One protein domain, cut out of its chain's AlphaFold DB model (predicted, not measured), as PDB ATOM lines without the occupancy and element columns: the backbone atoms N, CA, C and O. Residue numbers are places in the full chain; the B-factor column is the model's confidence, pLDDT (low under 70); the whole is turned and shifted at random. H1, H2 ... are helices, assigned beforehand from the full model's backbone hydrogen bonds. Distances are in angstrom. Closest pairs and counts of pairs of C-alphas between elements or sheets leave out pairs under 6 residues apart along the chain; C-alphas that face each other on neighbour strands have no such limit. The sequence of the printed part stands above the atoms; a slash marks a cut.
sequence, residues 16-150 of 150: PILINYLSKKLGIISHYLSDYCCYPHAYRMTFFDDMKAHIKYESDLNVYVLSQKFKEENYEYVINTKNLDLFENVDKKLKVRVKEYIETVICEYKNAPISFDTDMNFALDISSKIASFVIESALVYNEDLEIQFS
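This is residues 16 to 150 of the 150 residues of the protein "Zn_dep_PLPC domain-containing protein" of Peptoniphilus sp. oral taxon 836 str. F0141 (UniProt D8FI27). One long helix, H6, makes the long axis; H1 slants across it, H5 folds back beside it as a hairpin, and residues 141 to 150 stick out. The printed part has 135 residues, 99 of them in the six named helices H1 to H6 in that order along the chain, with no named strand; its class is all helix, and it is elongated, 61 by 35 by 30 A, and only just loose, close to compact, with a radius of gyration of the C-alphas of 17.4 A.

H1, residues 16 to 36, begins at C-alpha (83.243, -44.524, -57.277) and spans 30.3 A. H2 is residues 39 to 42, H3 51 to 67, H4 69 to 74, H5 94 to 111. H6, 116 to 148, spans 48.2 A to C-alpha (98.699, -26.494, -69.715).

Residues 26 to 35 of H1 touch H6, closest C-alphas Ser 34 and Ala 123, 4.6 A, at a steep tilt of 41 degrees, opposite ways. H5 and H6, a hairpin, only just touch, with 3 pairs of C-alphas within 8 A. Every O i to N i+4 pair is within hydrogen-bond range in H1, H3, H5, H6; H4 has 0 of 2, but 2 of 3 O i to N i+3.

The printed part has no cut. The link H4 to H5 is long. Residues 46 to 49, 69 to 75 and 143 to 150 have pLDDT under 70.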
ATOM      1  N   PRO A  16      84.063 -44.437 -58.490       80.62
ATOM      2  CA  PRO A  16      83.243 -44.524 -57.277       80.62
ATOM      3  C   PRO A  16      84.045 -44.394 -55.976       80.62
ATOM      4  O   PRO A  16      83.544 -43.869 -54.982       80.62
ATOM      5  N   ILE A  17      85.307 -44.837 -55.972       83.12
ATOM      6  CA  ILE A  17      86.210 -44.710 -54.820       83.12
ATOM      7  C   ILE A  17      86.510 -43.234 -54.547       83.12
ATOM      8  O   ILE A  17      86.475 -42.807 -53.393       83.12
ATOM      9  N   LEU A  18      86.759 -42.448 -55.599       80.31
ATOM     10  CA  LEU A  18      87.034 -41.017 -55.487       80.31
ATOM     11  C   LEU A  18      85.801 -40.255 -54.993       80.31
ATOM     12  O   LEU A  18      85.927 -39.452 -54.068       80.31
ATOM     13  N   ILE A  19      84.613 -40.557 -55.532       82.81
ATOM     14  CA  ILE A  19      83.354 -39.963 -55.052       82.81
ATOM     15  C   ILE A  19      83.158 -40.270 -53.569       82.81
ATOM     16  O   ILE A  19      82.899 -39.360 -52.782       82.81
ATOM     17  N   ASN A  20      83.315 -41.531 -53.165       86.44
ATOM     18  CA  ASN A  20      83.150 -41.930 -51.768       86.44
ATOM     19  C   ASN A  20      84.161 -41.233 -50.848       86.44
ATOM     20  O   ASN A  20      83.809 -40.802 -49.748       86.44
ATOM     21  N   TYR A  21      85.408 -41.089 -51.296       87.12
ATOM     22  CA  TYR A  21      86.439 -40.375 -50.552       87.12
ATOM     23  C   TYR A  21      86.106 -38.887 -50.394       87.12
ATOM     24  O   TYR A  21      86.126 -38.380 -49.269       87.12
ATOM     25  N   LEU A  22      85.745 -38.202 -51.484       87.69
ATOM     26  CA  LEU A  22      85.352 -36.791 -51.461       87.69
ATOM     27  C   LEU A  22      84.122 -36.579 -50.574       87.69
ATOM     28  O   LEU A  22      84.146 -35.730 -49.686       87.69
ATOM     29  N   SER A  23      83.098 -37.419 -50.736       88.31
ATOM     30  CA  SER A  23      81.870 -37.399 -49.932       88.31
ATOM     31  C   SER A  23      82.180 -37.531 -48.441       88.31
ATOM     32  O   SER A  23      81.648 -36.788 -47.620       88.31
ATOM     33  N   LYS A  24      83.096 -38.437 -48.074       92.56
ATOM     34  CA  LYS A  24      83.538 -38.602 -46.685       92.56
ATOM     35  C   LYS A  24      84.247 -37.354 -46.157       92.56
ATOM     36  O   LYS A  24      84.017 -36.969 -45.014       92.56
ATOM     37  N   LYS A  25      85.110 -36.721 -46.957       94.56
ATOM     38  CA  LYS A  25      85.815 -35.491 -46.553       94.56
ATOM     39  C   LYS A  25      84.859 -34.312 -46.396       94.56
ATOM     40  O   LYS A  25      84.937 -33.629 -45.378       94.56
ATOM     41  N   LEU A  26      83.932 -34.130 -47.333       93.75
ATOM     42  CA  LEU A  26      82.877 -33.120 -47.240       93.75
ATOM     43  C   LEU A  26      81.961 -33.371 -46.037       93.75
ATOM     44  O   LEU A  26      81.607 -32.424 -45.343       93.75
ATOM     45  N   GLY A  27      81.652 -34.633 -45.727       92.50
ATOM     46  CA  GLY A  27      80.900 -35.001 -44.527       92.50
ATOM     47  C   GLY A  27      81.603 -34.593 -43.229       92.50
ATOM     48  O   GLY A  27      80.963 -34.043 -42.340       92.50
ATOM     49  N   ILE A  28      82.924 -34.795 -43.134       96.50
ATOM     50  CA  ILE A  28      83.713 -34.348 -41.971       96.50
ATOM     51  C   ILE A  28      83.711 -32.820 -41.863       96.50
ATOM     52  O   ILE A  28      83.497 -32.294 -40.778       96.50
ATOM     53  N   ILE A  29      83.951 -32.111 -42.972       96.12
ATOM     54  CA  ILE A  29      83.935 -30.640 -42.993       96.12
ATOM     55  C   ILE A  29      82.581 -30.132 -42.508       96.12
ATOM     56  O   ILE A  29      82.517 -29.317 -41.595       96.12
ATOM     57  N   SER A  30      81.507 -30.661 -43.081       94.94
ATOM     58  CA  SER A  30      80.158 -30.212 -42.771       94.94
ATOM     59  C   SER A  30      79.742 -30.532 -41.342       94.94
ATOM     60  O   SER A  30      79.077 -29.717 -40.729       94.94
ATOM     61  N   HIS A  31      80.173 -31.666 -40.775       93.38
ATOM     62  CA  HIS A  31      79.953 -31.958 -39.357       93.38
ATOM     63  C   HIS A  31      80.521 -30.848 -38.465       93.38
ATOM     64  O   HIS A  31      79.786 -30.290 -37.660       93.38
ATOM     65  N   TYR A  32      81.782 -30.458 -38.671       96.44
ATOM     66  CA  TYR A  32      82.378 -29.375 -37.888       96.44
ATOM     67  C   TYR A  32      81.707 -28.019 -38.137       96.44
ATOM     68  O   TYR A  32      81.602 -27.217 -37.214       96.44
ATOM     69  N   LEU A  33      81.263 -27.736 -39.365       97.06
ATOM     70  CA  LEU A  33      80.516 -26.507 -39.652       97.06
ATOM     71  C   LEU A  33      79.158 -26.488 -38.937       97.06
ATOM     72  O   LEU A  33      78.799 -25.459 -38.369       97.06
ATOM     73  N   SER A  34      78.447 -27.617 -38.910       95.25
ATOM     74  CA  SER A  34      77.208 -27.772 -38.145       95.25
ATOM     75  C   SER A  34      77.433 -27.544 -36.655       95.25
ATOM     76  O   SER A  34      76.641 -26.840 -36.041       95.25
ATOM     77  N   ASP A  35      78.529 -28.057 -36.086       94.31
ATOM     78  CA  ASP A  35      78.860 -27.818 -34.678       94.31
ATOM     79  C   ASP A  35      79.043 -26.316 -34.402       94.31
ATOM     80  O   ASP A  35      78.552 -25.805 -33.401       94.31
ATOM     81  N   TYR A  36      79.681 -25.551 -35.297       95.38
ATOM     82  CA  TYR A  36      79.804 -24.098 -35.110       95.38
ATOM     83  C   TYR A  36      78.465 -23.342 -35.185       95.38
ATOM     84  O   TYR A  36      78.344 -22.281 -34.565       95.38
ATOM     85  N   CYS A  37      77.483 -23.883 -35.909       95.00
ATOM     86  CA  CYS A  37      76.125 -23.346 -36.057       95.00
ATOM     87  C   CYS A  37      75.101 -24.036 -35.136       95.00
ATOM     88  O   CYS A  37      73.900 -23.950 -35.374       95.00
ATOM     89  N   CYS A  38      75.558 -24.747 -34.107       94.81
ATOM     90  CA  CYS A  38      74.700 -25.427 -33.144       94.81
ATOM     91  C   CYS A  38      74.710 -24.648 -31.828       94.81
ATOM     92  O   CYS A  38      75.782 -24.350 -31.289       94.81
ATOM     93  N   TYR A  39      73.533 -24.326 -31.290       94.62
ATOM     94  CA  TYR A  39      73.412 -23.408 -30.156       94.62
ATOM     95  C   TYR A  39      74.285 -23.804 -28.944       94.62
ATOM     96  O   TYR A  39      75.103 -22.985 -28.506       94.62
ATOM     97  N   PRO A  40      74.240 -25.052 -28.434       92.25
ATOM     98  CA  PRO A  40      75.102 -25.467 -27.329       92.25
ATOM     99  C   PRO A  40      76.604 -25.269 -27.589       92.25
ATOM    100  O   PRO A  40      77.350 -24.872 -26.689       92.25
ATOM    101  N   HIS A  41      77.064 -25.497 -28.818       91.94
ATOM    102  CA  HIS A  41      78.470 -25.362 -29.197       91.94
ATOM    103  C   HIS A  41      78.885 -23.905 -29.424       91.94
ATOM    104  O   HIS A  41      79.930 -23.472 -28.924       91.94
ATOM    105  N   ALA A  42      78.055 -23.114 -30.103       92.00
ATOM    106  CA  ALA A  42      78.325 -21.708 -30.393       92.00
ATOM    107  C   ALA A  42      78.476 -20.853 -29.123       92.00
ATOM    108  O   ALA A  42      79.259 -19.890 -29.113       92.00
ATOM    109  N   TYR A  43      77.770 -21.239 -28.055       89.75
ATOM    110  CA  TYR A  43      77.772 -20.590 -26.741       89.75
ATOM    111  C   TYR A  43      78.592 -21.339 -25.679       89.75
ATOM    112  O   TYR A  43      78.613 -20.932 -24.520       89.75
ATOM    113  N   ARG A  44      79.339 -22.382 -26.072       86.50
ATOM    114  CA  ARG A  44      80.254 -23.143 -25.198       86.50
ATOM    115  C   ARG A  44      79.581 -23.715 -23.943       86.50
ATOM    116  O   ARG A  44      80.214 -23.779 -22.888       86.50
ATOM    117  N   MET A  45      78.341 -24.180 -24.065       84.19
ATOM    118  CA  MET A  45      77.616 -24.885 -23.002       84.19
ATOM    119  C   MET A  45      78.302 -26.234 -22.733       84.19
ATOM    120  O   MET A  45      77.969 -27.251 -23.345       84.19
ATOM    121  N   THR A  46      79.336 -26.222 -21.884       66.56
ATOM    122  CA  THR A  46      80.289 -27.328 -21.729       66.56
ATOM    123  C   THR A  46      80.493 -27.744 -20.263       66.56
ATOM    124  O   THR A  46      80.871 -26.962 -19.395       66.56
ATOM    125  N   PHE A  47      80.263 -29.041 -20.034       58.97
ATOM    126  CA  PHE A  47      80.715 -29.921 -18.944       58.97
ATOM    127  C   PHE A  47      80.299 -29.703 -17.480       58.97
ATOM    128  O   PHE A  47      80.027 -30.722 -16.847       58.97
ATOM    129  N   PHE A  48      80.232 -28.499 -16.908       59.88
ATOM    130  CA  PHE A  48      80.062 -28.408 -15.442       59.88
ATOM    131  C   PHE A  48      78.603 -28.390 -14.960       59.88
ATOM    132  O   PHE A  48      78.296 -29.129 -14.030       59.88
ATOM    133  N   ASP A  49      77.695 -27.688 -15.648       64.31
ATOM    134  CA  ASP A  49      76.280 -27.605 -15.232       64.31
ATOM    135  C   ASP A  49      75.271 -27.993 -16.339       64.31
ATOM    136  O   ASP A  49      74.188 -28.504 -16.048       64.31
ATOM    137  N   ASP A  50      75.650 -27.875 -17.620       73.00
ATOM    138  CA  ASP A  50      74.694 -27.917 -18.741       73.00
ATOM    139  C   ASP A  50      74.767 -29.166 -19.635       73.00
ATOM    140  O   ASP A  50      74.060 -29.247 -20.636       73.00
ATOM    141  N   MET A  51      75.575 -30.182 -19.305       83.38
ATOM    142  CA  MET A  51      75.768 -31.344 -20.198       83.38
ATOM    143  C   MET A  51      74.459 -32.097 -20.499       83.38
ATOM    144  O   MET A  51      74.220 -32.524 -21.626       83.38
ATOM    145  N   LYS A  52      73.566 -32.234 -19.509       87.00
ATOM    146  CA  LYS A  52      72.247 -32.854 -19.735       87.00
ATOM    147  C   LYS A  52      71.380 -32.016 -20.674       87.00
ATOM    148  O   LYS A  52      70.674 -32.582 -21.504       87.00
ATOM    149  N   ALA A  53      71.427 -30.690 -20.537       88.06
ATOM    150  CA  ALA A  53      70.691 -29.769 -21.394       88.06
ATOM    151  C   ALA A  53      71.252 -29.776 -22.822       88.06
ATOM    152  O   ALA A  53      70.474 -29.814 -23.766       88.06
ATOM    153  N   HIS A  54      72.578 -29.835 -22.968       90.38
ATOM    154  CA  HIS A  54      73.283 -29.979 -24.240       90.38
ATOM    155  C   HIS A  54      72.819 -31.233 -24.991       90.38
ATOM    156  O   HIS A  54      72.255 -31.126 -26.075       90.38
ATOM    157  N   ILE A  55      72.964 -32.412 -24.374       90.50
ATOM    158  CA  ILE A  55      72.582 -33.696 -24.987       90.50
ATOM    159  C   ILE A  55      71.088 -33.712 -25.332       90.50
ATOM    160  O   ILE A  55      70.688 -34.201 -26.389       90.50
ATOM    161  N   LYS A  56      70.244 -33.173 -24.442       92.81
ATOM    162  CA  LYS A  56      68.808 -33.072 -24.702       92.81
ATOM    163  C   LYS A  56      68.520 -32.176 -25.908       92.81
ATOM    164  O   LYS A  56      67.737 -32.578 -26.762       92.81
ATOM    165  N   TYR A  57      69.150 -31.006 -25.979       93.81
ATOM    166  CA  TYR A  57      68.978 -30.070 -27.086       93.81
ATOM    167  C   TYR A  57      69.357 -30.718 -28.418       93.81
ATOM    168  O   TYR A  57      68.560 -30.689 -29.347       93.81
ATOM    169  N   GLU A  58      70.523 -31.361 -28.501       92.69
ATOM    170  CA  GLU A  58      70.969 -32.039 -29.726       92.69
ATOM    171  C   GLU A  58      70.036 -33.182 -30.138       92.69
ATOM    172  O   GLU A  58      69.714 -33.338 -31.317       92.69
ATOM    173  N   SER A  59      69.556 -33.970 -29.170       94.12
ATOM    174  CA  SER A  59      68.589 -35.036 -29.438       94.12
ATOM    175  C   SER A  59      67.273 -34.478 -29.981       94.12
ATOM    176  O   SER A  59      66.724 -35.030 -30.937       94.12
ATOM    177  N   ASP A  60      66.762 -33.402 -29.382       95.25
ATOM    178  CA  ASP A  60      65.516 -32.760 -29.799       95.25
ATOM    179  C   ASP A  60      65.681 -32.099 -31.182       95.25
ATOM    180  O   ASP A  60      64.814 -32.255 -32.045       95.25
ATOM    181  N   LEU A  61      66.822 -31.447 -31.434       93.50
ATOM    182  CA  LEU A  61      67.181 -30.873 -32.733       93.50
ATOM    183  C   LEU A  61      67.246 -31.953 -33.820       93.50
ATOM    184  O   LEU A  61      66.703 -31.766 -34.905       93.50
ATOM    185  N   ASN A  62      67.844 -33.114 -33.544       92.06
ATOM    186  CA  ASN A  62      67.889 -34.212 -34.510       92.06
ATOM    187  C   ASN A  62      66.482 -34.727 -34.866       92.06
ATOM    188  O   ASN A  62      66.183 -34.962 -36.038       92.06
ATOM    189  N   VAL A  63      65.588 -34.862 -33.878       93.25
ATOM    190  CA  VAL A  63      64.178 -35.213 -34.128       93.25
ATOM    191  C   VAL A  63      63.494 -34.135 -34.972       93.25
ATOM    192  O   VAL A  63      62.793 -34.466 -35.930       93.25
ATOM    193  N   TYR A  64      63.735 -32.859 -34.658       91.00
ATOM    194  CA  TYR A  64      63.210 -31.728 -35.417       91.00
ATOM    195  C   TYR A  64      63.645 -31.783 -36.886       91.00
ATOM    196  O   TYR A  64      62.789 -31.837 -37.767       91.00
ATOM    197  N   VAL A  65      64.947 -31.879 -37.162       88.12
ATOM    198  CA  VAL A  65      65.498 -31.944 -38.528       88.12
ATOM    199  C   VAL A  65      64.912 -33.124 -39.310       88.12
ATOM    200  O   VAL A  65      64.489 -32.967 -40.453       88.12
ATOM    201  N   LEU A  66      64.798 -34.304 -38.688       86.88
ATOM    202  CA  LEU A  66      64.213 -35.486 -39.332       86.88
ATOM    203  C   LEU A  66      62.715 -35.343 -39.639       86.88
ATOM    204  O   LEU A  66      62.224 -36.006 -40.556       86.88
ATOM    205  N   SER A  67      61.994 -34.506 -38.890       86.25
ATOM    206  CA  SER A  67      60.585 -34.186 -39.156       86.25
ATOM    207  C   SER A  67      60.407 -33.173 -40.294       86.25
ATOM    208  O   SER A  67      59.363 -33.156 -40.940       86.25
ATOM    209  N   GLN A  68      61.446 -32.388 -40.595       79.06
ATOM    210  CA  GLN A  68      61.441 -31.309 -41.590       79.06
ATOM    211  C   GLN A  68      61.959 -31.738 -42.974       79.06
ATOM    212  O   GLN A  68      62.329 -30.888 -43.778       79.06
ATOM    213  N   LYS A  69      61.954 -33.041 -43.302       64.31
ATOM    214  CA  LYS A  69      62.476 -33.584 -44.579       64.31
ATOM    215  C   LYS A  69      61.960 -32.886 -45.846       64.31
ATOM    216  O   LYS A  69      62.653 -32.877 -46.851       64.31
ATOM    217  N   PHE A  70      60.768 -32.291 -45.800       57.28
ATOM    218  CA  PHE A  70      60.179 -31.546 -46.918       57.28
ATOM    219  C   PHE A  70      60.886 -30.205 -47.219       57.28
ATOM    220  O   PHE A  70      60.789 -29.695 -48.333       57.28
ATOM    221  N   LYS A  71      61.628 -29.624 -46.265       58.53
ATOM    222  CA  LYS A  71      62.367 -28.366 -46.476       58.53
ATOM    223  C   LYS A  71      63.587 -28.514 -47.397       58.53
ATOM    224  O   LYS A  71      64.096 -27.502 -47.858       58.53
ATOM    225  N   GLU A  72      64.027 -29.735 -47.722       57.22
ATOM    226  CA  GLU A  72      65.122 -29.954 -48.686       57.22
ATOM    227  C   GLU A  72      64.758 -29.481 -50.109       57.22
ATOM    228  O   GLU A  72      65.634 -29.043 -50.850       57.22
ATOM    229  N   GLU A  73      63.472 -29.509 -50.478       58.09
ATOM    230  CA  GLU A  73      62.987 -29.080 -51.802       58.09
ATOM    231  C   GLU A  73      62.787 -27.557 -51.907       58.09
ATOM    232  O   GLU A  73      62.749 -27.017 -53.009       58.09
ATOM    233  N   ASN A  74      62.697 -26.859 -50.769       62.75
ATOM    234  CA  ASN A  74      62.477 -25.409 -50.672       62.75
ATOM    235  C   ASN A  74      63.601 -24.748 -49.865       62.75
ATOM    236  O   ASN A  74      63.360 -23.950 -48.961       62.75
ATOM    237  N   TYR A  75      64.832 -25.159 -50.151       68.38
ATOM    238  CA  TYR A  75      66.021 -24.607 -49.528       68.38
ATOM    239  C   TYR A  75      66.146 -23.105 -49.835       68.38
ATOM    240  O   TYR A  75      66.228 -22.704 -50.998       68.38
ATOM    241  N   GLU A  76      66.194 -22.285 -48.786       70.50
ATOM    242  CA  GLU A  76      66.433 -20.847 -48.877       70.50
ATOM    243  C   GLU A  76      67.789 -20.498 -48.262       70.50
ATOM    244  O   GLU A  76      68.161 -20.999 -47.200       70.50
ATOM    245  N   TYR A  77      68.524 -19.611 -48.934       83.56
ATOM    246  CA  TYR A  77      69.765 -19.056 -48.408       83.56
ATOM    247  C   TYR A  77      69.450 -18.137 -47.222       83.56
ATOM    248  O   TYR A  77      68.681 -17.186 -47.360       83.56
ATOM    249  N   VAL A  78      70.068 -18.403 -46.073       91.62
ATOM    250  CA  VAL A  78      69.902 -17.610 -44.840       91.62
ATOM    251  C   VAL A  78      71.147 -16.794 -44.495       91.62
ATOM    252  O   VAL A  78      71.064 -15.833 -43.732       91.62
ATOM    253  N   ILE A  79      72.299 -17.154 -45.063       95.12
ATOM    254  CA  ILE A  79      73.579 -16.476 -44.856       95.12
ATOM    255  C   ILE A  79      73.709 -15.319 -45.847       95.12
ATOM    256  O   ILE A  79      73.769 -15.537 -47.063       95.12
ATOM    257  N   ASN A  80      73.864 -14.106 -45.316       94.38
ATOM    258  CA  ASN A  80      74.051 -12.886 -46.106       94.38
ATOM    259  C   ASN A  80      75.517 -12.666 -46.496       94.38
ATOM    260  O   ASN A  80      75.792 -11.967 -47.473       94.38
ATOM    261  N   THR A  81      76.458 -13.270 -45.760       93.31
ATOM    262  CA  THR A  81      77.887 -13.231 -46.093       93.31
ATOM    263  C   THR A  81      78.097 -13.662 -47.546       93.31
ATOM    264  O   THR A  81      77.649 -14.736 -47.967       93.31
ATOM    265  N   LYS A  82      78.811 -12.820 -48.307       93.31
ATOM    266  CA  LYS A  82      79.189 -13.091 -49.698       93.31
ATOM    267  C   LYS A  82      79.928 -14.428 -49.789       93.31
ATOM    268  O   LYS A  82      80.822 -14.698 -48.989       93.31
ATOM    269  N   ASN A  83      79.565 -15.237 -50.782       92.00
ATOM    270  CA  ASN A  83      80.214 -16.520 -51.038       92.00
ATOM    271  C   ASN A  83      81.720 -16.347 -51.293       92.00
ATOM    272  O   ASN A  83      82.157 -15.334 -51.840       92.00
ATOM    273  N   LEU A  84      82.498 -17.359 -50.905       92.50
ATOM    274  CA  LEU A  84      83.916 -17.435 -51.237       92.50
ATOM    275  C   LEU A  84      84.107 -17.513 -52.753       92.50
ATOM    276  O   LEU A  84      83.419 -18.271 -53.428       92.50
ATOM    277  N   ASP A  85      85.093 -16.776 -53.246       90.00
ATOM    278  CA  ASP A  85      85.511 -16.771 -54.643       90.00
ATOM    279  C   ASP A  85      87.009 -17.096 -54.700       90.00
ATOM    280  O   ASP A  85      87.820 -16.526 -53.958       90.00
ATOM    281  N   LEU A  86      87.393 -18.053 -55.547       87.00
ATOM    282  CA  LEU A  86      88.777 -18.511 -55.663       87.00
ATOM    283  C   LEU A  86      89.719 -17.376 -56.102       87.00
ATOM    284  O   LEU A  86      90.835 -17.284 -55.572       87.00
ATOM    285  N   PHE A  87      89.240 -16.497 -56.985       87.62
ATOM    286  CA  PHE A  87      89.990 -15.439 -57.666       87.62
ATOM    287  C   PHE A  87      89.905 -14.076 -56.967       87.62
ATOM    288  O   PHE A  87      90.650 -13.152 -57.300       87.62
ATOM    289  N   GLU A  88      89.041 -13.928 -55.967       87.81
ATOM    290  CA  GLU A  88      88.952 -12.699 -55.183       87.81
ATOM    291  C   GLU A  88      90.031 -12.642 -54.088       87.81
ATOM    292  O   GLU A  88      90.228 -13.596 -53.329       87.81
ATOM    293  N   ASN A  89      90.697 -11.491 -53.934       82.25
ATOM    294  CA  ASN A  89      91.724 -11.265 -52.908       82.25
ATOM    295  C   ASN A  89      92.862 -12.311 -52.946       82.25
ATOM    296  O   ASN A  89      93.291 -12.804 -51.900       82.25
ATOM    297  N   VAL A  90      93.351 -12.666 -54.141       84.06
ATOM    298  CA  VAL A  90      94.389 -13.704 -54.349       84.06
ATOM    299  C   VAL A  90      95.700 -13.449 -53.604       84.06
ATOM    300  O   VAL A  90      96.370 -14.408 -53.222       84.06
ATOM    301  N   ASP A  91      96.023 -12.190 -53.299       88.69
ATOM    302  CA  ASP A  91      97.182 -11.827 -52.467       88.69
ATOM    303  C   ASP A  91      97.095 -12.424 -51.053       88.69
ATOM    304  O   ASP A  91      98.098 -12.630 -50.360       88.69
ATOM    305  N   LYS A  92      95.876 -12.743 -50.606       91.00
ATOM    306  CA  LYS A  92      95.603 -13.359 -49.317       91.00
ATOM    307  C   LYS A  92      95.518 -14.875 -49.450       91.00
ATOM    308  O   LYS A  92      94.699 -15.430 -50.186       91.00
ATOM    309  N   LYS A  93      96.321 -15.566 -48.632       92.00
ATOM    310  CA  LYS A  93      96.336 -17.035 -48.551       92.00
ATOM    311  C   LYS A  93      94.916 -17.588 -48.386       92.00
ATOM    312  O   LYS A  93      94.213 -17.196 -47.456       92.00
ATOM    313  N   LEU A  94      94.549 -18.569 -49.216       90.81
ATOM    314  CA  LEU A  94      93.213 -19.180 -49.233       90.81
ATOM    315  C   LEU A  94      92.747 -19.640 -47.843       90.81
ATOM    316  O   LEU A  94      91.627 -19.352 -47.440       90.81
ATOM    317  N   LYS A  95      93.634 -20.269 -47.058       93.00
ATOM    318  CA  LYS A  95      93.335 -20.683 -45.676       93.00
ATOM    319  C   LYS A  95      92.823 -19.531 -44.804       93.00
ATOM    320  O   LYS A  95      91.955 -19.746 -43.966       93.00
ATOM    321  N   VAL A  96      93.383 -18.332 -44.967       94.88
ATOM    322  CA  VAL A  96      92.974 -17.153 -44.195       94.88
ATOM    323  C   VAL A  96      91.613 -16.663 -44.682       94.88
ATOM    324  O   VAL A  96      90.745 -16.426 -43.853       94.88
ATOM    325  N   ARG A  97      91.396 -16.609 -46.003       95.00
ATOM    326  CA  ARG A  97      90.105 -16.226 -46.603       95.00
ATOM    327  C   ARG A  97      88.964 -17.149 -46.159       95.00
ATOM    328  O   ARG A  97      87.939 -16.673 -45.688       95.00
ATOM    329  N   VAL A  98      89.173 -18.467 -46.221       95.56
ATOM    330  CA  VAL A  98      88.192 -19.471 -45.763       95.56
ATOM    331  C   VAL A  98      87.899 -19.314 -44.273       95.56
ATOM    332  O   VAL A  98      86.742 -19.367 -43.866       95.56
ATOM    333  N   LYS A  99      88.936 -19.102 -43.453       96.75
ATOM    334  CA  LYS A  99      88.769 -18.894 -42.012       96.75
ATOM    335  C   LYS A  99      87.896 -17.669 -41.727       96.75
ATOM    336  O   LYS A  99      86.950 -17.778 -40.958       96.75
ATOM    337  N   GLU A 100      88.208 -16.533 -42.338       96.31
ATOM    338  CA  GLU A 100      87.470 -15.285 -42.119       96.31
ATOM    339  C   GLU A 100      86.030 -15.370 -42.610       96.31
ATOM    340  O   GLU A 100      85.131 -14.860 -41.946       96.31
ATOM    341  N   TYR A 101      85.796 -16.052 -43.734       97.38
ATOM    342  CA  TYR A 101      84.445 -16.347 -44.196       97.38
ATOM    343  C   TYR A 101      83.663 -17.128 -43.135       97.38
ATOM    344  O   TYR A 101      82.591 -16.688 -42.730       97.38
ATOM    345  N   ILE A 102      84.224 -18.229 -42.615       97.69
ATOM    346  CA  ILE A 102      83.572 -19.017 -41.558       97.69
ATOM    347  C   ILE A 102      83.323 -18.142 -40.323       97.69
ATOM    348  O   ILE A 102      82.206 -18.110 -39.823       97.69
ATOM    349  N   GLU A 103      84.316 -17.389 -39.847       97.44
ATOM    350  CA  GLU A 103      84.161 -16.502 -38.682       97.44
ATOM    351  C   GLU A 103      83.061 -15.447 -38.887       97.44
ATOM    352  O   GLU A 103      82.304 -15.169 -37.956       97.44
ATOM    353  N   THR A 104      82.929 -14.908 -40.101       97.94
ATOM    354  CA  THR A 104      81.880 -13.940 -40.457       97.94
ATOM    355  C   THR A 104      80.501 -14.593 -40.430       97.94
ATOM    356  O   THR A 104      79.596 -14.073 -39.778       97.94
ATOM    357  N   VAL A 105      80.353 -15.778 -41.027       97.75
ATOM    358  CA  VAL A 105      79.092 -16.537 -40.999       97.75
ATOM    359  C   VAL A 105      78.696 -16.915 -39.571       97.75
ATOM    360  O   VAL A 105      77.533 -16.782 -39.199       97.75
ATOM    361  N   ILE A 106      79.646 -17.339 -38.732       97.00
ATOM    362  CA  ILE A 106      79.359 -17.652 -37.322       97.00
ATOM    363  C   ILE A 106      78.965 -16.395 -36.538       97.00
ATOM    364  O   ILE A 106      78.157 -16.473 -35.612       97.00
ATOM    365  N   CYS A 107      79.492 -15.225 -36.904       97.31
ATOM    366  CA  CYS A 107      79.032 -13.955 -36.352       97.31
ATOM    367  C   CYS A 107      77.570 -13.678 -36.741       97.31
ATOM    368  O   CYS A 107      76.771 -13.341 -35.870       97.31
ATOM    369  N   GLU A 108      77.197 -13.882 -38.009       97.62
ATOM    370  CA  GLU A 108      75.803 -13.766 -38.468       97.62
ATOM    371  C   GLU A 108      74.873 -14.734 -37.729       97.62
ATOM    372  O   GLU A 108      73.845 -14.305 -37.208       97.62
ATOM    373  N   TYR A 109      75.268 -16.004 -37.600       97.44
ATOM    374  CA  TYR A 109      74.520 -17.018 -36.852       97.44
ATOM    375  C   TYR A 109      74.247 -16.582 -35.407       97.44
ATOM    376  O   TYR A 109      73.118 -16.658 -34.928       97.44
ATOM    377  N   LYS A 110      75.263 -16.056 -34.710       96.44
ATOM    378  CA  LYS A 110      75.121 -15.590 -33.320       96.44
ATOM    379  C   LYS A 110      74.193 -14.387 -33.163       96.44
ATOM    380  O   LYS A 110      73.683 -14.172 -32.068       96.44
ATOM    381  N   ASN A 111      73.982 -13.618 -34.230       96.50
ATOM    382  CA  ASN A 111      73.056 -12.487 -34.248       96.50
ATOM    383  C   ASN A 111      71.633 -12.887 -34.672       96.50
ATOM    384  O   ASN A 111      70.716 -12.072 -34.564       96.50
ATOM    385  N   ALA A 112      71.435 -14.114 -35.155       96.00
ATOM    386  CA  ALA A 112      70.123 -14.636 -35.504       96.00
ATOM    387  C   ALA A 112      69.356 -15.114 -34.251       96.00
ATOM    388  O   ALA A 112      69.963 -15.433 -33.223       96.00
ATOM    389  N   PRO A 113      68.012 -15.188 -34.305       95.88
ATOM    390  CA  PRO A 113      67.220 -15.741 -33.211       95.88
ATOM    391  C   PRO A 113      67.629 -17.181 -32.891       95.88
ATOM    392  O   PRO A 113      67.775 -17.995 -33.799       95.88
ATOM    393  N   ILE A 114      67.757 -17.526 -31.610       94.88
ATOM    394  CA  ILE A 114      68.065 -18.900 -31.196       94.88
ATOM    395  C   ILE A 114      66.841 -19.778 -31.467       94.88
ATOM    396  O   ILE A 114      65.779 -19.569 -30.878       94.88
ATOM    397  N   SER A 115      66.978 -20.751 -32.366       95.00
ATOM    398  CA  SER A 115      65.927 -21.720 -32.672       95.00
ATOM    399  C   SER A 115      66.492 -22.935 -33.410       95.00
ATOM    400  O   SER A 115      67.548 -22.850 -34.035       95.00
ATOM    401  N   PHE A 116      65.749 -24.044 -33.415       94.19
ATOM    402  CA  PHE A 116      66.109 -25.204 -34.235       94.19
ATOM    403  C   PHE A 116      66.102 -24.902 -35.738       94.19
ATOM    404  O   PHE A 116      66.902 -25.479 -36.468       94.19
ATOM    405  N   ASP A 117      65.235 -23.995 -36.208       92.69
ATOM    406  CA  ASP A 117      65.253 -23.552 -37.606       92.69
ATOM    407  C   ASP A 117      66.544 -22.807 -37.932       92.69
ATOM    408  O   ASP A 117      67.137 -23.043 -38.980       92.69
ATOM    409  N   THR A 118      67.001 -21.942 -37.029       94.00
ATOM    410  CA  THR A 118      68.254 -21.203 -37.196       94.00
ATOM    411  C   THR A 118      69.432 -22.166 -37.277       94.00
ATOM    412  O   THR A 118      70.191 -22.098 -38.240       94.00
ATOM    413  N   ASP A 119      69.549 -23.098 -36.327       94.88
ATOM    414  CA  ASP A 119      70.627 -24.094 -36.300       94.88
ATOM    415  C   ASP A 119      70.629 -24.942 -37.579       94.88
ATOM    416  O   ASP A 119      71.649 -25.071 -38.255       94.88
ATOM    417  N   MET A 120      69.461 -25.469 -37.962       92.44
ATOM    418  CA  MET A 120      69.299 -26.288 -39.163       92.44
ATOM    419  C   MET A 120      69.629 -25.515 -40.445       92.44
ATOM    420  O   MET A 120      70.392 -26.014 -41.274       92.44
ATOM    421  N   ASN A 121      69.071 -24.314 -40.623       92.31
ATOM    422  CA  ASN A 121      69.224 -23.544 -41.856       92.31
ATOM    423  C   ASN A 121      70.658 -23.030 -42.021       92.31
ATOM    424  O   ASN A 121      71.224 -23.168 -43.101       92.31
ATOM    425  N   PHE A 122      71.279 -22.503 -40.959       95.00
ATOM    426  CA  PHE A 122      72.675 -22.059 -41.029       95.00
ATOM    427  C   PHE A 122      73.628 -23.228 -41.267       95.00
ATOM    428  O   PHE A 122      74.533 -23.095 -42.089       95.00
ATOM    429  N   ALA A 123      73.430 -24.367 -40.593       94.31
ATOM    430  CA  ALA A 123      74.249 -25.560 -40.803       94.31
ATOM    431  C   ALA A 123      74.130 -26.090 -42.239       94.31
ATOM    432  O   ALA A 123      75.142 -26.441 -42.855       94.31
ATOM    433  N   LEU A 124      72.913 -26.123 -42.792       92.00
ATOM    434  CA  LEU A 124      72.676 -26.545 -44.170       92.00
ATOM    435  C   LEU A 124      73.304 -25.568 -45.169       92.00
ATOM    436  O   LEU A 124      73.970 -26.012 -46.106       92.00
ATOM    437  N   ASP A 125      73.153 -24.262 -44.946       93.69
ATOM    438  CA  ASP A 125      73.614 -23.236 -45.879       93.69
ATOM    439  C   ASP A 125      75.137 -23.114 -45.911       93.69
ATOM    440  O   ASP A 125      75.751 -23.251 -46.973       93.69
ATOM    441  N   ILE A 126      75.793 -23.007 -44.751       95.62
ATOM    442  CA  ILE A 126      77.261 -22.935 -44.704       95.62
ATOM    443  C   ILE A 126      77.900 -24.202 -45.288       95.62
ATOM    444  O   ILE A 126      78.897 -24.112 -46.008       95.62
ATOM    445  N   SER A 127      77.317 -25.377 -45.020       94.62
ATOM    446  CA  SER A 127      77.815 -26.651 -45.541       94.62
ATOM    447  C   SER A 127      77.659 -26.722 -47.054       94.62
ATOM    448  O   SER A 127      78.584 -27.155 -47.737       94.62
ATOM    449  N   SER A 128      76.525 -26.258 -47.582       92.31
ATOM    450  CA  SER A 128      76.261 -26.219 -49.023       92.31
ATOM    451  C   SER A 128      77.209 -25.248 -49.724       92.31
ATOM    452  O   SER A 128      77.889 -25.642 -50.667       92.31
ATOM    453  N   LYS A 129      77.358 -24.020 -49.211       94.06
ATOM    454  CA  LYS A 129      78.279 -23.012 -49.758       94.06
ATOM    455  C   LYS A 129      79.738 -23.483 -49.750       94.06
ATOM    456  O   LYS A 129      80.429 -23.342 -50.756       94.06
ATOM    457  N   ILE A 130      80.215 -24.073 -48.650       95.75
ATOM    458  CA  ILE A 130      81.593 -24.592 -48.564       95.75
ATOM    459  C   ILE A 130      81.786 -25.821 -49.459       95.75
ATOM    460  O   ILE A 130      82.830 -25.942 -50.097       95.75
ATOM    461  N   ALA A 131      80.808 -26.728 -49.530       93.81
ATOM    462  CA  ALA A 131      80.884 -27.883 -50.419       93.81
ATOM    463  C   ALA A 131      80.950 -27.453 -51.889       93.81
ATOM    464  O   ALA A 131      81.830 -27.932 -52.606       93.81
ATOM    465  N   SER A 132      80.092 -26.519 -52.311       91.88
ATOM    466  CA  SER A 132      80.137 -25.929 -53.652       91.88
ATOM    467  C   SER A 132      81.489 -25.284 -53.921       91.88
ATOM    468  O   SER A 132      82.133 -25.649 -54.896       91.88
ATOM    469  N   PHE A 133      81.999 -24.454 -53.005       94.00
ATOM    470  CA  PHE A 133      83.314 -23.825 -53.156       94.00
ATOM    471  C   PHE A 133      84.454 -24.847 -53.331       94.00
ATOM    472  O   PHE A 133      85.340 -24.657 -54.166       94.00
ATOM    473  N   VAL A 134      84.449 -25.945 -52.565       92.44
ATOM    474  CA  VAL A 134      85.450 -27.020 -52.696       92.44
ATOM    475  C   VAL A 134      85.350 -27.713 -54.055       92.44
ATOM    476  O   VAL A 134      86.381 -27.985 -54.669       92.44
ATOM    477  N   ILE A 135      84.132 -28.005 -54.516       89.56
ATOM    478  CA  ILE A 135      83.889 -28.669 -55.802       89.56
ATOM    479  C   ILE A 135      84.282 -27.747 -56.960       89.56
ATOM    480  O   ILE A 135      85.056 -28.161 -57.814       89.56
ATOM    481  N   GLU A 136      83.814 -26.500 -56.955       87.50
ATOM    482  CA  GLU A 136      84.148 -25.476 -57.952       87.50
ATOM    483  C   GLU A 136      85.657 -25.263 -58.036       87.50
ATOM    484  O   GLU A 136      86.227 -25.314 -59.122       87.50
ATOM    485  N   SER A 137      86.332 -25.129 -56.889       87.19
ATOM    486  CA  SER A 137      87.792 -25.005 -56.857       87.19
ATOM    487  C   SER A 137      88.470 -26.215 -57.503       87.19
ATOM    488  O   SER A 137      89.394 -26.050 -58.291       87.19
ATOM    489  N   ALA A 138      88.019 -27.435 -57.192       84.62
ATOM    490  CA  ALA A 138      88.593 -28.651 -57.767       84.62
ATOM    491  C   ALA A 138      88.378 -28.749 -59.287       84.62
ATOM    492  O   ALA A 138      89.270 -29.223 -59.986       84.62
ATOM    493  N   LEU A 139      87.224 -28.301 -59.791       82.25
ATOM    494  CA  LEU A 139      86.930 -28.267 -61.225       82.25
ATOM    495  C   LEU A 139      87.829 -27.264 -61.956       82.25
ATOM    496  O   LEU A 139      88.478 -27.643 -62.924       82.25
ATOM    497  N   VAL A 140      87.965 -26.043 -61.429       82.12
ATOM    498  CA  VAL A 140      88.850 -25.010 -61.997       82.12
ATOM    499  C   VAL A 140      90.300 -25.496 -62.086       82.12
ATOM    500  O   VAL A 140      90.941 -25.354 -63.123       82.12
ATOM    501  N   TYR A 141      90.821 -26.133 -61.030       75.69
ATOM    502  CA  TYR A 141      92.185 -26.673 -61.057       75.69
ATOM    503  C   TYR A 141      92.374 -27.808 -62.074       75.69
ATOM    504  O   TYR A 141      93.486 -27.988 -62.565       75.69
ATOM    505  N   ASN A 142      91.331 -28.585 -62.379       70.25
ATOM    506  CA  ASN A 142      91.410 -29.621 -63.410       70.25
ATOM    507  C   ASN A 142      91.428 -29.012 -64.820       70.25
ATOM    508  O   ASN A 142      92.233 -29.443 -65.641       70.25
ATOM    509  N   GLU A 143      90.605 -27.994 -65.085       64.94
ATOM    510  CA  GLU A 143      90.580 -27.289 -66.377       64.94
ATOM    511  C   GLU A 143      91.919 -26.589 -66.674       64.94
ATOM    512  O   GLU A 143      92.450 -26.701 -67.782       64.94
ATOM    513  N   ASP A 144      92.529 -25.945 -65.672       59.12
ATOM    514  CA  ASP A 144      93.855 -25.319 -65.802       59.12
ATOM    515  C   ASP A 144      94.952 -26.337 -66.169       59.12
ATOM    516  O   ASP A 144      95.877 -26.019 -66.925       59.12
ATOM    517  N   LEU A 145      94.866 -27.567 -65.647       56.22
ATOM    518  CA  LEU A 145      95.801 -28.642 -65.983       56.22
ATOM    519  C   LEU A 145      95.613 -29.109 -67.430       56.22
ATOM    520  O   LEU A 145      96.601 -29.285 -68.137       56.22
ATOM    521  N   GLU A 146      94.376 -29.275 -67.899       55.44
ATOM    522  CA  GLU A 146      94.116 -29.671 -69.289       55.44
ATOM    523  C   GLU A 146      94.664 -28.640 -70.285       55.44
ATOM    524  O   GLU A 146      95.333 -29.020 -71.245       55.44
ATOM    525  N   ILE A 147      94.492 -27.341 -70.020       58.25
ATOM    526  CA  ILE A 147      95.017 -26.261 -70.877       58.25
ATOM    527  C   ILE A 147      96.554 -26.246 -70.906       58.25
ATOM    528  O   ILE A 147      97.140 -25.997 -71.956       58.25
ATOM    529  N   GLN A 148      97.228 -26.510 -69.782       51.00
ATOM    530  CA  GLN A 148      98.699 -26.494 -69.715       51.00
ATOM    531  C   GLN A 148      99.372 -27.691 -70.403       51.00
ATOM    532  O   GLN A 148     100.561 -27.611 -70.722       51.00
ATOM    533  N   PHE A 149      98.644 -28.788 -70.613       50.34
ATOM    534  CA  PHE A 149      99.157 -30.014 -71.235       50.34
ATOM    535  C   PHE A 149      98.536 -30.315 -72.614       50.34
ATOM    536  O   PHE A 149      98.747 -31.411 -73.139       50.34
ATOM    537  N   SER A 150      97.813 -29.348 -73.193       47.66
ATOM    538  CA  SER A 150      97.302 -29.345 -74.576       47.66
ATOM    539  C   SER A 150      98.251 -28.617 -75.527       47.66
ATOM    540  O   SER A 150      98.394 -29.080 -76.681       47.66
TER     541      SER A 150